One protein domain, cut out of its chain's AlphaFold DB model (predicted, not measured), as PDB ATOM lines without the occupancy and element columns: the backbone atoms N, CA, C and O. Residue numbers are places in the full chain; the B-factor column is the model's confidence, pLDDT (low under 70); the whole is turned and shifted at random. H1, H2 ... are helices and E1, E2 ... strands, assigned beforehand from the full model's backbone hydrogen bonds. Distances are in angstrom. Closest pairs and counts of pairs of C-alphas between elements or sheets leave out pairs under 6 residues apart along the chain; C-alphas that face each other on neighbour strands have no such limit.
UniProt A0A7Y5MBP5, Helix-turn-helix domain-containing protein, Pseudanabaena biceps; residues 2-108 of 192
ATOM      1  N   PRO A   2     166.302 137.363 210.909       45.06
ATOM      2  CA  PRO A   2     166.730 137.087 209.523       45.06
ATOM      3  C   PRO A   2     165.574 137.048 208.507       45.06
ATOM      4  O   PRO A   2     165.654 137.670 207.459       45.06
ATOM      5  N   GLN A   3     164.451 136.423 208.879       47.16
ATOM      6  CA  GLN A   3     163.259 136.293 208.023       47.16
ATOM      7  C   GLN A   3     162.554 137.627 207.722       47.16
ATOM      8  O   GLN A   3     161.840 137.741 206.735       47.16
ATOM      9  N   VAL A   4     162.753 138.645 208.567       51.50
ATOM     10  CA  VAL A   4     162.169 139.983 208.372       51.50
ATOM     11  C   VAL A   4     162.930 140.739 207.284       51.50
ATOM     12  O   VAL A   4     162.322 141.425 206.476       51.50
ATOM     13  N   ILE A   5     164.255 140.579 207.238       51.62
ATOM     14  CA  ILE A   5     165.123 141.223 206.245       51.62
ATOM     15  C   ILE A   5     164.851 140.633 204.856       51.62
ATOM     16  O   ILE A   5     164.648 141.379 203.907       51.62
ATOM     17  N   GLU A   6     164.749 139.308 204.764       49.16
ATOM     18  CA  GLU A   6     164.511 138.588 203.505       49.16
ATOM     19  C   GLU A   6     163.149 138.949 202.878       49.16
ATOM     20  O   GLU A   6     163.049 139.185 201.676       49.16
ATOM     21  N   LEU A   7     162.108 139.113 203.705       55.81
ATOM     22  CA  LEU A   7     160.779 139.528 203.246       55.81
ATOM     23  C   LEU A   7     160.724 141.015 202.851       55.81
ATOM     24  O   LEU A   7     160.059 141.368 201.879       55.81
ATOM     25  N   ILE A   8     161.443 141.889 203.568       57.94
ATOM     26  CA  ILE A   8     161.607 143.300 203.177       57.94
ATOM     27  C   ILE A   8     162.292 143.392 201.810       57.94
ATOM     28  O   ILE A   8     161.896 144.210 200.982       57.94
ATOM     29  N   GLU A   9     163.286 142.545 201.548       55.06
ATOM     30  CA  GLU A   9     163.991 142.500 200.266       55.06
ATOM     31  C   GLU A   9     163.120 141.980 199.117       55.06
ATOM     32  O   GLU A   9     163.284 142.431 197.980       55.06
ATOM     33  N   ASP A  10     162.185 141.070 199.392       56.31
ATOM     34  CA  ASP A  10     161.240 140.561 198.393       56.31
ATOM     35  C   ASP A  10     160.117 141.568 198.089       56.31
ATOM     36  O   ASP A  10     159.791 141.790 196.918       56.31
ATOM     37  N   ILE A  11     159.600 142.274 199.103       55.28
ATOM     38  CA  ILE A  11     158.673 143.405 198.917       55.28
ATOM     39  C   ILE A  11     159.370 144.533 198.139       55.28
ATOM     40  O   ILE A  11     158.814 145.065 197.178       55.28
ATOM     41  N   ALA A  12     160.622 144.853 198.483       52.56
ATOM     42  CA  ALA A  12     161.420 145.849 197.771       52.56
ATOM     43  C   ALA A  12     161.711 145.449 196.312       52.56
ATOM     44  O   ALA A  12     161.753 146.314 195.436       52.56
ATOM     45  N   ARG A  13     161.872 144.149 196.024       50.56
ATOM     46  CA  ARG A  13     162.048 143.633 194.655       50.56
ATOM     47  C   ARG A  13     160.769 143.706 193.827       50.56
ATOM     48  O   ARG A  13     160.849 144.070 192.655       50.56
ATOM     49  N   SER A  14     159.608 143.428 194.421       48.34
ATOM     50  CA  SER A  14     158.303 143.616 193.769       48.34
ATOM     51  C   SER A  14     157.990 145.095 193.505       48.34
ATOM     52  O   SER A  14     157.312 145.418 192.534       48.34
ATOM     53  N   ALA A  15     158.500 145.998 194.346       45.44
ATOM     54  CA  ALA A  15     158.270 147.440 194.268       45.44
ATOM     55  C   ALA A  15     159.220 148.189 193.311       45.44
ATOM     56  O   ALA A  15     159.215 149.424 193.272       45.44
ATOM     57  N   ASN A  16     160.069 147.491 192.549       41.91
ATOM     58  CA  ASN A  16     161.149 148.145 191.821       41.91
ATOM     59  C   ASN A  16     160.718 148.714 190.458       41.91
ATOM     60  O   ASN A  16     161.137 148.230 189.411       41.91
ATOM     61  N   GLN A  17     159.929 149.787 190.512       40.44
ATOM     62  CA  GLN A  17     160.162 151.030 189.770       40.44
ATOM     63  C   GLN A  17     159.802 152.199 190.714       40.44
ATOM     64  O   GLN A  17     158.683 152.690 190.728       40.44
ATOM     65  N   HIS A  18     160.771 152.602 191.547       40.59
ATOM     66  CA  HIS A  18     160.768 153.823 192.375       40.59
ATOM     67  C   HIS A  18     159.538 154.089 193.267       40.59
ATOM     68  O   HIS A  18     158.885 155.118 193.114       40.59
ATOM     69  N   ASN A  19     159.290 153.268 194.294       53.25
ATOM     70  CA  ASN A  19     158.401 153.698 195.381       53.25
ATOM     71  C   ASN A  19     158.978 153.382 196.772       53.25
ATOM     72  O   ASN A  19     158.673 152.372 197.397       53.25
ATOM     73  N   SER A  20     159.816 154.288 197.294       66.75
ATOM     74  CA  SER A  20     160.383 154.251 198.658       66.75
ATOM     75  C   SER A  20     159.347 154.484 199.773       66.75
ATOM     76  O   SER A  20     159.710 154.746 200.920       66.75
ATOM     77  N   VAL A  21     158.059 154.462 199.433       85.25
ATOM     78  CA  VAL A  21     156.955 154.878 200.299       85.25
ATOM     79  C   VAL A  21     156.635 153.797 201.326       85.25
ATOM     80  O   VAL A  21     156.553 154.110 202.510       85.25
ATOM     81  N   VAL A  22     156.571 152.522 200.919       89.75
ATOM     82  CA  VAL A  22     156.212 151.418 201.829       89.75
ATOM     83  C   VAL A  22     157.226 151.256 202.971       89.75
ATOM     84  O   VAL A  22     156.808 151.315 204.129       89.75
ATOM     85  N   PRO A  23     158.554 151.148 202.732       91.62
ATOM     86  CA  PRO A  23     159.510 151.017 203.834       91.62
ATOM     87  C   PRO A  23     159.495 152.223 204.777       91.62
ATOM     88  O   PRO A  23     159.554 152.058 205.993       91.62
ATOM     89  N   LYS A  24     159.371 153.443 204.234       91.94
ATOM     90  CA  LYS A  24     159.283 154.670 205.034       91.94
ATOM     91  C   LYS A  24     158.044 154.659 205.930       91.94
ATOM     92  O   LYS A  24     158.151 154.964 207.115       91.94
ATOM     93  N   ARG A  25     156.892 154.285 205.378       93.62
ATOM     94  CA  ARG A  25     155.618 154.208 206.095       93.62
ATOM     95  C   ARG A  25     155.677 153.204 207.241       93.62
ATOM     96  O   ARG A  25     155.352 153.558 208.369       93.62
ATOM     97  N   VAL A  26     156.200 152.006 206.977       95.25
ATOM     98  CA  VAL A  26     156.420 150.984 208.008       95.25
ATOM     99  C   VAL A  26     157.329 151.537 209.108       95.25
ATOM    100  O   VAL A  26     156.936 151.564 210.269       95.25
ATOM    101  N   MET A  27     158.510 152.059 208.769       94.44
ATOM    102  CA  MET A  27     159.450 152.592 209.766       94.44
ATOM    103  C   MET A  27     158.843 153.710 210.626       94.44
ATOM    104  O   MET A  27     159.043 153.730 211.843       94.44
ATOM    105  N   ASN A  28     158.073 154.616 210.019       94.56
ATOM    106  CA  ASN A  28     157.373 155.676 210.740       94.56
ATOM    107  C   ASN A  28     156.321 155.105 211.698       94.56
ATOM    108  O   ASN A  28     156.310 155.471 212.873       94.56
ATOM    109  N   ALA A  29     155.496 154.167 211.227       96.00
ATOM    110  CA  ALA A  29     154.468 153.523 212.035       96.00
ATOM    111  C   ALA A  29     155.067 152.843 213.274       96.00
ATOM    112  O   ALA A  29     154.592 153.058 214.386       96.00
ATOM    113  N   TRP A  30     156.162 152.097 213.112       96.19
ATOM    114  CA  TRP A  30     156.870 151.462 214.227       96.19
ATOM    115  C   TRP A  30     157.504 152.475 215.184       96.19
ATOM    116  O   TRP A  30     157.436 152.296 216.398       96.19
ATOM    117  N   THR A  31     158.077 153.562 214.661       96.62
ATOM    118  CA  THR A  31     158.652 154.639 215.488       96.62
ATOM    119  C   THR A  31     157.586 155.305 216.365       96.62
ATOM    120  O   THR A  31     157.870 155.695 217.495       96.62
ATOM    121  N   MET A  32     156.354 155.408 215.862       95.00
ATOM    122  CA  MET A  32     155.211 155.991 216.571       95.00
ATOM    123  C   MET A  32     154.441 154.982 217.437       95.00
ATOM    124  O   MET A  32     153.527 155.381 218.154       95.00
ATOM    125  N   GLY A  33     154.774 153.686 217.382       96.25
ATOM    126  CA  GLY A  33     153.997 152.627 218.037       96.25
ATOM    127  C   GLY A  33     152.619 152.381 217.404       96.25
ATOM    128  O   GLY A  33     151.732 151.839 218.061       96.25
ATOM    129  N   ALA A  34     152.438 152.793 216.145       96.69
ATOM    130  CA  ALA A  34     151.181 152.756 215.402       96.69
ATOM    131  C   ALA A  34     151.128 151.668 214.312       96.69
ATOM    132  O   ALA A  34     150.245 151.665 213.455       96.69
ATOM    133  N   GLN A  35     152.066 150.717 214.324       96.56
ATOM    134  CA  GLN A  35     152.176 149.667 213.305       96.56
ATOM    135  C   GLN A  35     150.915 148.800 213.168       96.56
ATOM    136  O   GLN A  35     150.625 148.300 212.084       96.56
ATOM    137  N   GLU A  36     150.149 148.664 214.250       95.25
ATOM    138  CA  GLU A  36     148.891 147.916 214.286       95.25
ATOM    139  C   GLU A  36     147.691 148.717 213.773       95.25
ATOM    140  O   GLU A  36     146.601 148.166 213.721       95.25
ATOM    141  N   GLN A  37     147.838 150.006 213.457       95.56
ATOM    142  CA  GLN A  37     146.734 150.851 212.978       95.56
ATOM    143  C   GLN A  37     146.909 151.310 211.528       95.56
ATOM    144  O   GLN A  37     145.949 151.771 210.919       95.56
ATOM    145  N   LEU A  38     148.116 151.188 210.970       97.69
ATOM    146  CA  LEU A  38     148.468 151.769 209.677       97.69
ATOM    147  C   LEU A  38     148.668 150.703 208.602       97.69
ATOM    148  O   LEU A  38     149.160 149.600 208.854       97.69
ATOM    149  N   ILE A  39     148.320 151.064 207.375       98.12
ATOM    150  CA  ILE A  39     148.360 150.214 206.189       98.12
ATOM    151  C   ILE A  39     149.702 150.393 205.495       98.12
ATOM    152  O   ILE A  39     150.035 151.483 205.048       98.12
ATOM    153  N   ALA A  40     150.484 149.325 205.383       96.94
ATOM    154  CA  ALA A  40     151.741 149.348 204.648       96.94
ATOM    155  C   ALA A  40     151.495 149.410 203.140       96.94
ATOM    156  O   ALA A  40     152.055 150.278 202.472       96.94
ATOM    157  N   ASP A  41     150.660 148.507 202.626       96.56
ATOM    158  CA  ASP A  41     150.401 148.343 201.196       96.56
ATOM    159  C   ASP A  41     149.059 147.635 200.949       96.56
ATOM    160  O   ASP A  41     148.486 147.033 201.864       96.56
ATOM    161  N   ALA A  42     148.563 147.681 199.714       97.00
ATOM    162  CA  ALA A  42     147.378 146.946 199.302       97.00
ATOM    163  C   ALA A  42     147.380 146.624 197.803       97.00
ATOM    164  O   ALA A  42     147.949 147.343 196.986       97.00
ATOM    165  N   THR A  43     146.699 145.545 197.417       96.81
ATOM    166  CA  THR A  43     146.563 145.136 196.013       96.81
ATOM    167  C   THR A  43     145.258 144.384 195.762       96.81
ATOM    168  O   THR A  43     144.712 143.750 196.664       96.81
ATOM    169  N   VAL A  44     144.739 144.431 194.534       97.19
ATOM    170  CA  VAL A  44     143.530 143.693 194.140       97.19
ATOM    171  C   VAL A  44     143.910 142.381 193.470       97.19
ATOM    172  O   VAL A  44     144.682 142.355 192.515       97.19
ATOM    173  N   ILE A  45     143.314 141.283 193.935       93.75
ATOM    174  CA  ILE A  45     143.455 139.949 193.346       93.75
ATOM    175  C   ILE A  45     142.052 139.397 193.076       93.75
ATOM    176  O   ILE A  45     141.367 138.903 193.975       93.75
ATOM    177  N   GLY A  46     141.606 139.490 191.822       92.44
ATOM    178  CA  GLY A  46     140.254 139.091 191.424       92.44
ATOM    179  C   GLY A  46     139.179 139.932 192.122       92.44
ATOM    180  O   GLY A  46     139.128 141.146 191.954       92.44
ATOM    181  N   ASP A  47     138.315 139.286 192.909       94.88
ATOM    182  CA  ASP A  47     137.228 139.929 193.673       94.88
ATOM    183  C   ASP A  47     137.613 140.219 195.139       94.88
ATOM    184  O   ASP A  47     136.759 140.385 196.012       94.88
ATOM    185  N   ARG A  48     138.917 140.248 195.436       96.75
ATOM    186  CA  ARG A  48     139.447 140.469 196.785       96.75
ATOM    187  C   ARG A  48     140.459 141.599 196.798       96.75
ATOM    188  O   ARG A  48     141.278 141.726 195.891       96.75
ATOM    189  N   LEU A  49     140.414 142.377 197.867       98.06
ATOM    190  CA  LEU A  49     141.439 143.326 198.249       98.06
ATOM    191  C   LEU A  49     142.359 142.652 199.266       98.06
ATOM    192  O   LEU A  49     141.917 142.187 200.315       98.06
ATOM    193  N   LEU A  50     143.638 142.589 198.942       97.75
ATOM    194  CA  LEU A  50     144.688 142.179 199.850       97.75
ATOM    195  C   LEU A  50     145.272 143.430 200.511       97.75
ATOM    196  O   LEU A  50     145.821 144.272 199.810       97.75
ATOM    197  N   VAL A  51     145.174 143.538 201.833       97.56
ATOM    198  CA  VAL A  51     145.717 144.653 202.624       97.56
ATOM    199  C   VAL A  51     146.825 144.131 203.535       97.56
ATOM    200  O   VAL A  51     146.654 143.104 204.194       97.56
ATOM    201  N   LEU A  52     147.956 144.829 203.571       97.31
ATOM    202  CA  LEU A  52     149.081 144.548 204.457       97.31
ATOM    203  C   LEU A  52     149.197 145.674 205.486       97.31
ATOM    204  O   LEU A  52     149.342 146.836 205.110       97.31
ATOM    205  N   SER A  53     149.156 145.352 206.777       96.88
ATOM    206  CA  SER A  53     149.417 146.337 207.831       96.88
ATOM    207  C   SER A  53     150.914 146.623 207.980       96.88
ATOM    208  O   SER A  53     151.770 145.837 207.566       96.88
ATOM    209  N   CYS A  54     151.257 147.723 208.646       96.69
ATOM    210  CA  CYS A  54     152.640 148.014 209.030       96.69
ATOM    211  C   CYS A  54     153.202 147.007 210.050       96.69
ATOM    212  O   CYS A  54     154.422 146.894 210.177       96.69
ATOM    213  N   ALA A  55     152.344 146.240 210.731       95.56
ATOM    214  CA  ALA A  55     152.708 145.109 211.584       95.56
ATOM    215  C   ALA A  55     152.872 143.781 210.814       95.56
ATOM    216  O   ALA A  55     153.078 142.738 211.432       95.56
ATOM    217  N   MET A  56     152.817 143.807 209.474       91.31
ATOM    218  CA  MET A  56     152.881 142.630 208.591       91.31
ATOM    219  C   MET A  56     151.686 141.674 208.727       91.31
ATOM    220  O   MET A  56     151.751 140.520 208.301       91.31
ATOM    221  N   GLU A  57     150.572 142.147 209.287       95.12
ATOM    222  CA  GLU A  57     149.302 141.425 209.246       95.12
ATOM    223  C   GLU A  57     148.739 141.479 207.824       95.12
ATOM    224  O   GLU A  57     148.667 142.543 207.208       95.12
ATOM    225  N   LYS A  58     148.317 140.321 207.315       95.62
ATOM    226  CA  LYS A  58     147.729 140.174 205.988       95.62
ATOM    227  C   LYS A  58     146.215 140.001 206.111       95.62
ATOM    228  O   LYS A  58     145.764 139.025 206.707       95.62
ATOM    229  N   LEU A  59     145.444 140.887 205.488       96.69
ATOM    230  CA  LEU A  59     143.982 140.820 205.440       96.69
ATOM    231  C   LEU A  59     143.515 140.566 204.006       96.69
ATOM    232  O   LEU A  59     143.869 141.301 203.086       96.69
ATOM    233  N   GLU A  60     142.696 139.534 203.810       97.19
ATOM    234  CA  GLU A  60     142.057 139.242 202.524       97.19
ATOM    235  C   GLU A  60     140.576 139.608 202.592       97.19
ATOM    236  O   GLU A  60     139.761 138.869 203.147       97.19
ATOM    237  N   VAL A  61     140.227 140.753 202.012       97.62
ATOM    238  CA  VAL A  61     138.915 141.386 202.144       97.62
ATOM    239  C   VAL A  61     138.116 141.203 200.850       97.62
ATOM    240  O   VAL A  61     138.482 141.758 199.814       97.62
ATOM    241  N   PRO A  62     137.008 140.448 200.858       97.06
ATOM    242  CA  PRO A  62     136.085 140.413 199.727       97.06
ATOM    243  C   PRO A  62     135.443 141.784 199.480       97.06
ATOM    244  O   PRO A  62     135.013 142.436 200.436       97.06
ATOM    245  N   PHE A  63     135.284 142.213 198.224       96.25
ATOM    246  CA  PHE A  63     134.586 143.477 197.925       96.25
ATOM    247  C   PHE A  63     133.096 143.455 198.324       96.25
ATOM    248  O   PHE A  63     132.477 144.505 198.489       96.25
ATOM    249  N   ASP A  64     132.515 142.273 198.540       96.00
ATOM    250  CA  ASP A  64     131.145 142.093 199.021       96.00
ATOM    251  C   ASP A  64     131.009 142.051 200.561       96.00
ATOM    252  O   ASP A  64     129.892 141.952 201.083       96.00
ATOM    253  N   SER A  65     132.112 142.167 201.303       94.75
ATOM    254  CA  SER A  65     132.108 142.092 202.770       94.75
ATOM    255  C   SER A  65     131.681 143.402 203.445       94.75
ATOM    256  O   SER A  65     131.074 143.384 204.518       94.75
ATOM    257  N   LEU A  66     131.924 144.544 202.793       94.19
ATOM    258  CA  LEU A  66     131.578 145.880 203.281       94.19
ATOM    259  C   LEU A  66     130.611 146.573 202.323       94.19
ATOM    260  O   LEU A  66     130.776 146.533 201.105       94.19
ATOM    261  N   SER A  67     129.616 147.276 202.868       93.12
ATOM    262  CA  SER A  67     128.684 148.073 202.057       93.12
ATOM    263  C   SER A  67     129.387 149.179 201.270       93.12
ATOM    264  O   SER A  67     128.952 149.496 200.168       93.12
ATOM    265  N   ALA A  68     130.468 149.743 201.816       94.19
ATOM    266  CA  ALA A  68     131.318 150.703 201.122       94.19
ATOM    267  C   ALA A  68     131.977 150.056 199.892       94.19
ATOM    268  O   ALA A  68     131.751 150.509 198.776       94.19
ATOM    269  N   LEU A  69     132.681 148.934 200.071       95.12
ATOM    270  CA  LEU A  69     133.371 148.244 198.976       95.12
ATOM    271  C   LEU A  69     132.425 147.794 197.849       95.12
ATOM    272  O   LEU A  69     132.785 147.893 196.679       95.12
ATOM    273  N   LYS A  70     131.184 147.401 198.172       95.38
ATOM    274  CA  LYS A  70     130.152 147.053 197.171       95.38
ATOM    275  C   LYS A  70     129.803 148.181 196.203       95.38
ATOM    276  O   LYS A  70     129.252 147.909 195.142       95.38
ATOM    277  N   ARG A  71     130.038 149.437 196.590       94.50
ATOM    278  CA  ARG A  71     129.721 150.612 195.768       94.50
ATOM    279  C   ARG A  71     130.803 150.915 194.732       94.50
ATOM    280  O   ARG A  71     130.557 151.738 193.860       94.50
ATOM    281  N   ILE A  72     131.964 150.271 194.829       96.06
ATOM    282  CA  ILE A  72     133.089 150.480 193.919       96.06
ATOM    283  C   ILE A  72     132.867 149.620 192.674       96.06
ATOM    284  O   ILE A  72     132.719 148.396 192.768       96.06
ATOM    285  N   ALA A  73     132.831 150.260 191.506       95.00
ATOM    286  CA  ALA A  73     132.725 149.566 190.228       95.00
ATOM    287  C   ALA A  73     133.936 148.649 190.015       95.00
ATOM    288  O   ALA A  73     135.037 148.978 190.441       95.00
ATOM    289  N   ILE A  74     133.745 147.506 189.345       95.19
ATOM    290  CA  ILE A  74     134.805 146.500 189.144       95.19
ATOM    291  C   ILE A  74     136.068 147.130 188.537       95.19
ATOM    292  O   ILE A  74     137.161 146.886 189.045       95.19
ATOM    293  N   ASP A  75     135.898 147.986 187.528       95.25
ATOM    294  CA  ASP A  75     136.994 148.656 186.817       95.25
ATOM    295  C   ASP A  75     137.733 149.699 187.677       95.25
ATOM    296  O   ASP A  75     138.877 150.039 187.388       95.25
ATOM    297  N   ASP A  76     137.115 150.154 188.772       96.19
ATOM    298  CA  ASP A  76     137.680 151.139 189.701       96.19
ATOM    299  C   ASP A  76     138.340 150.511 190.929       96.19
ATOM    300  O   ASP A  76     138.976 151.202 191.723       96.19
ATOM    301  N   ARG A  77     138.211 149.197 191.126       96.06
ATOM    302  CA  ARG A  77     138.663 148.541 192.362       96.06
ATOM    303  C   ARG A  77     140.150 148.683 192.619       96.06
ATOM    304  O   ARG A  77     140.530 148.799 193.779       96.06
ATOM    305  N   SER A  78     140.967 148.688 191.570       96.25
ATOM    306  CA  SER A  78     142.418 148.884 191.668       96.25
ATOM    307  C   SER A  78     142.829 150.360 191.683       96.25
ATOM    308  O   SER A  78     144.001 150.653 191.893       96.25
ATOM    309  N   ASN A  79     141.889 151.287 191.475       95.94
ATOM    310  CA  ASN A  79     142.144 152.725 191.371       95.94
ATOM    311  C   ASN A  79     142.018 153.399 192.745       95.94
ATOM    312  O   ASN A  79     141.227 154.327 192.920       95.94
ATOM    313  N   PHE A  80     142.774 152.910 193.731       96.69
ATOM    314  CA  PHE A  80     142.876 153.544 195.045       96.69
ATOM    315  C   PHE A  80     144.240 154.185 195.268       96.69
ATOM    316  O   PHE A  80     145.254 153.754 194.719       96.69
ATOM    317  N   ALA A  81     144.259 155.183 196.144       96.25
ATOM    318  CA  ALA A  81     145.469 155.696 196.766       96.25
ATOM    319  C   ALA A  81     145.554 155.202 198.216       96.25
ATOM    320  O   ALA A  81     144.532 154.934 198.846       96.25
ATOM    321  N   ILE A  82     146.769 155.083 198.747       96.12
ATOM    322  CA  ILE A  82     146.999 154.909 200.185       96.12
ATOM    323  C   ILE A  82     147.604 156.210 200.683       96.12
ATOM    324  O   ILE A  82     148.613 156.641 200.117       96.12
ATOM    325  N   ASP A  83     147.037 156.784 201.740       94.31
ATOM    326  CA  ASP A  83     147.563 158.003 202.352       94.31
ATOM    327  C   ASP A  83     149.049 157.847 202.705       94.31
ATOM    328  O   ASP A  83     149.532 156.751 203.006       94.31
ATOM    329  N   ASP A  84     149.813 158.939 202.650       91.06
ATOM    330  CA  ASP A  84     151.271 158.904 202.827       91.06
ATOM    331  C   ASP A  84     151.686 158.212 204.138       91.06
ATOM    332  O   ASP A  84     152.654 157.444 204.170       91.06
ATOM    333  N   ASP A  85     150.919 158.430 205.207       90.94
ATOM    334  CA  ASP A  85     151.118 157.825 206.525       90.94
ATOM    335  C   ASP A  85     150.528 156.412 206.669       90.94
ATOM    336  O   ASP A  85     150.864 155.708 207.618       90.94
ATOM    337  N   GLY A  86     149.713 155.960 205.713       96.06
ATOM    338  CA  GLY A  86     149.023 154.673 205.761       96.06
ATOM    339  C   GLY A  86     147.718 154.677 206.533       96.06
ATOM    340  O   GLY A  86     147.239 153.597 206.870       96.06
ATOM    341  N   SER A  87     147.165 155.839 206.865       96.38
ATOM    342  CA  SER A  87     145.938 155.915 207.660       96.38
ATOM    343  C   SER A  87     144.738 155.300 206.937       96.38
ATOM    344  O   SER A  87     143.994 154.540 207.558       96.38
ATOM    345  N   CYS A  88     144.579 155.554 205.632       97.25
ATOM    346  CA  CYS A  88     143.454 155.043 204.847       97.25
ATOM    347  C   CYS A  88     143.839 154.609 203.424       97.25
ATOM    348  O   CYS A  88     144.819 155.075 202.838       97.25
ATOM    349  N   LEU A  89     142.998 153.746 202.847       97.56
ATOM    350  CA  LEU A  89     142.814 153.629 201.399       97.56
ATOM    351  C   LEU A  89     141.696 154.567 200.953       97.56
ATOM    352  O   LEU A  89     140.636 154.597 201.584       97.56
ATOM    353  N   TYR A  90     141.904 155.249 199.830       97.69
ATOM    354  CA  TYR A  90     140.941 156.159 199.224       97.69
ATOM    355  C   TYR A  90     140.601 155.755 197.786       97.69
ATOM    356  O   TYR A  90     141.487 155.671 196.937       97.69
ATOM    357  N   TRP A  91     139.310 155.554 197.506       97.62
ATOM    358  CA  TRP A  91     138.767 155.439 196.150       97.62
ATOM    359  C   TRP A  91     138.032 156.726 195.776       97.62
ATOM    360  O   TRP A  91     136.909 156.961 196.235       97.62
ATOM    361  N   GLU A  92     138.639 157.523 194.895       94.94
ATOM    362  CA  GLU A  92     138.094 158.813 194.448       94.94
ATOM    363  C   GLU A  92     136.742 158.660 193.738       94.94
ATOM    364  O   GLU A  92     135.810 159.414 194.014       94.94
ATOM    365  N   SER A  93     136.583 157.637 192.889       93.50
ATOM    366  CA  SER A  93     135.367 157.465 192.076       93.50
ATOM    367  C   SER A  93     134.088 157.261 192.895       93.50
ATOM    368  O   SER A  93     132.993 157.577 192.426       93.50
ATOM    369  N   ALA A  94     134.214 156.754 194.124       93.19
ATOM    370  CA  ALA A  94     133.092 156.482 195.017       93.19
ATOM    371  C   ALA A  94     133.074 157.371 196.274       93.19
ATOM    372  O   ALA A  94     132.130 157.256 197.066       93.19
ATOM    373  N   ASP A  95     134.089 158.223 196.442       95.69
ATOM    374  CA  ASP A  95     134.368 158.995 197.654       95.69
ATOM    375  C   ASP A  95     134.380 158.113 198.919       95.69
ATOM    376  O   ASP A  95     133.592 158.278 199.855       95.69
ATOM    377  N   ILE A  96     135.230 157.079 198.908       96.25
ATOM    378  CA  ILE A  96     135.311 156.071 199.976       96.25
ATOM    379  C   ILE A  96     136.698 156.068 200.598       96.25
ATOM    380  O   ILE A  96     137.674 155.793 199.908       96.25
ATOM    381  N   HIS A  97     136.741 156.271 201.916       96.94
ATOM    382  CA  HIS A  97     137.930 156.118 202.751       96.94
ATOM    383  C   HIS A  97     137.738 154.921 203.684       96.94
ATOM    384  O   HIS A  97     136.689 154.809 204.327       96.94
ATOM    385  N   LEU A  98     138.720 154.022 203.745       97.44
ATOM    386  CA  LEU A  98     138.707 152.864 204.641       97.44
ATOM    387  C   LEU A  98     140.064 152.708 205.326       97.44
ATOM    388  O   LEU A  98     141.096 152.630 204.661       97.44
ATOM    389  N   ASP A  99     140.033 152.637 206.652       97.00
ATOM    390  CA  ASP A  99     141.190 152.392 207.509       97.00
ATOM    391  C   ASP A  99     141.405 150.889 207.770       97.00
ATOM    392  O   ASP A  99     140.620 150.027 207.353       97.00
ATOM    393  N   LEU A 100     142.489 150.553 208.475       97.06
ATOM    394  CA  LEU A 100     142.830 149.164 208.786       97.06
ATOM    395  C   LEU A 100     141.759 148.465 209.643       97.06
ATOM    396  O   LEU A 100     141.455 147.288 209.426       97.06
ATOM    397  N   ASP A 101     141.151 149.186 210.586       95.56
ATOM    398  CA  ASP A 101     140.110 148.642 211.462       95.56
ATOM    399  C   ASP A 101     138.820 148.327 210.693       95.56
ATOM    400  O   ASP A 101     138.162 147.325 210.984       95.56
ATOM    401  N   SER A 102     138.489 149.097 209.653       95.56
ATOM    402  CA  SER A 102     137.387 148.791 208.734       95.56
ATOM    403  C   SER A 102     137.591 147.449 208.029       95.56
ATOM    404  O   SER A 102     136.642 146.674 207.875       95.56
ATOM    405  N   PHE A 103     138.827 147.138 207.635       96.69
ATOM    406  CA  PHE A 103     139.161 145.852 207.025       96.69
ATOM    407  C   PHE A 103     139.115 144.709 208.044       96.69
ATOM    408  O   PHE A 103     138.492 143.684 207.768       96.69
ATOM    409  N   ARG A 104     139.651 144.902 209.258       95.88
ATOM    410  CA  ARG A 104     139.533 143.918 210.351       95.88
ATOM    411  C   ARG A 104     138.081 143.634 210.720       95.88
ATOM    412  O   ARG A 104     137.717 142.481 210.925       95.88
ATOM    413  N   TYR A 105     137.230 144.661 210.740       94.88
ATOM    414  CA  TYR A 105     135.794 144.513 210.980       94.88
ATOM    415  C   TYR A 105     135.116 143.584 209.960       94.88
ATOM    416  O   TYR A 105     134.146 142.892 210.289       94.88
ATOM    417  N   ALA A 106     135.608 143.572 208.720       94.25
ATOM    418  CA  ALA A 106     135.080 142.742 207.646       94.25
ATOM    419  C   ALA A 106     135.560 141.286 207.714       94.25
ATOM    420  O   ALA A 106     134.812 140.386 207.331       94.25
ATOM    421  N   THR A 107     136.793 141.052 208.172       93.75
ATOM    422  CA  THR A 107     137.465 139.749 208.043       93.75
ATOM    423  C   THR A 107     137.622 138.980 209.349       93.75
ATOM    424  O   THR A 107     137.754 137.759 209.302       93.75
ATOM    425  N   ASP A 108     137.591 139.646 210.506       92.19
ATOM    426  CA  ASP A 108     137.805 139.019 211.812       92.19
ATOM    427  C   ASP A 108     136.549 139.130 212.710       92.19
ATOM    428  O   ASP A 108     136.171 140.225 213.148       92.19
TER     429      ASP A 108
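Overview. This is residues 2 to 108 of the 192 residues of the protein "Helix-turn-helix domain-containing protein" of Pseudanabaena biceps (UniProt A0A7Y5MBP5). A three-stranded sheet, E1 E2 E3, has the short helix H3 and the small hairpin E4 E5 over one face, with the other face bare. At one end of the long axis sit two more helices: H2, which meets the sheet at E1, and H1, farther out; residues 13 to 19, of which 13 to 14 belong to H1, stick out. The printed part has 107 residues with three named helices and five named strands, in the order H1 H2 E1 E2 E3 E4 E5 H3; both sheets are antiparallel, the larger in the order E1 - E2 - E3, and the class is mixed. The whole is compact, with a radius of gyration of the C-alphas of 13.7 A and spans of 40 by 29 by 22 A.

Arrangement. E1, residues 39 to 45, E2, residues 48 to 53, and E3, residues 58 to 62, form a meander, each strand the antiparallel neighbour of the one before. In the hairpin E1 and E2, at 162 degrees, N 43 and O 50 are 2.8 A apart, within hydrogen-bond range. In the hairpin E2 and E3, at 154 degrees, N 51 and O 59 are 2.9 A apart. H3, residues 100 to 107, is on this sheet at a height of 8.0 A, over E3 and only just over E2, where 3 of its C-alphas fall. It runs slantwise to the strands, at 52 degrees to E3 on the local plane; its closest C-alphas to E3 are those of Thr 107 and Val 61, 6.3 A. E4, residues 88 to 91, and E5, residues 96 to 99, are a hairpin at 160 degrees, with N 89 and O 98 at 2.9 A. Residues 81 to 82 pair antiparallel with residues 89 to 90 of E4. The closest C-alphas of E1 and E4 are those of Ile 39 and Cys 88, 7.0 A. H2, residues 21 to 31, only grazes the larger sheet; its closest C-alphas to E1 are those of Val 22 and Ala 40, 5.7 A. H1, residues 2 to 14, is near H2, with 6 pairs of C-alphas within 10 A, and is not on the larger sheet. In H1, H2 and H3 every O i to N i+4 pair is within hydrogen-bond range.

Along the chain. E1 is 17.2 A long from C-alpha 39 at (148.360, 150.214, 206.189), E2 16.0 A and E3 13.2 A. H1 begins with C-alpha 2 at (166.730, 137.087, 209.523) and measures 19.0 A; H2 measures 15.3 A. E4 is 9.9 A long, E5 10.2 A, and H3 10.9 A, ending with C-alpha 107 at (137.465, 139.749, 208.043).

Size, cuts and confidence. The C-alphas farthest apart are those of Pro 2 and Arg 71, 41.7 A. The printed part has no cut. The link from E3 to E4, residues 63 to 87, is long. The mean pLDDT of the printed part is 87.5; residues 2 to 20 are under 70.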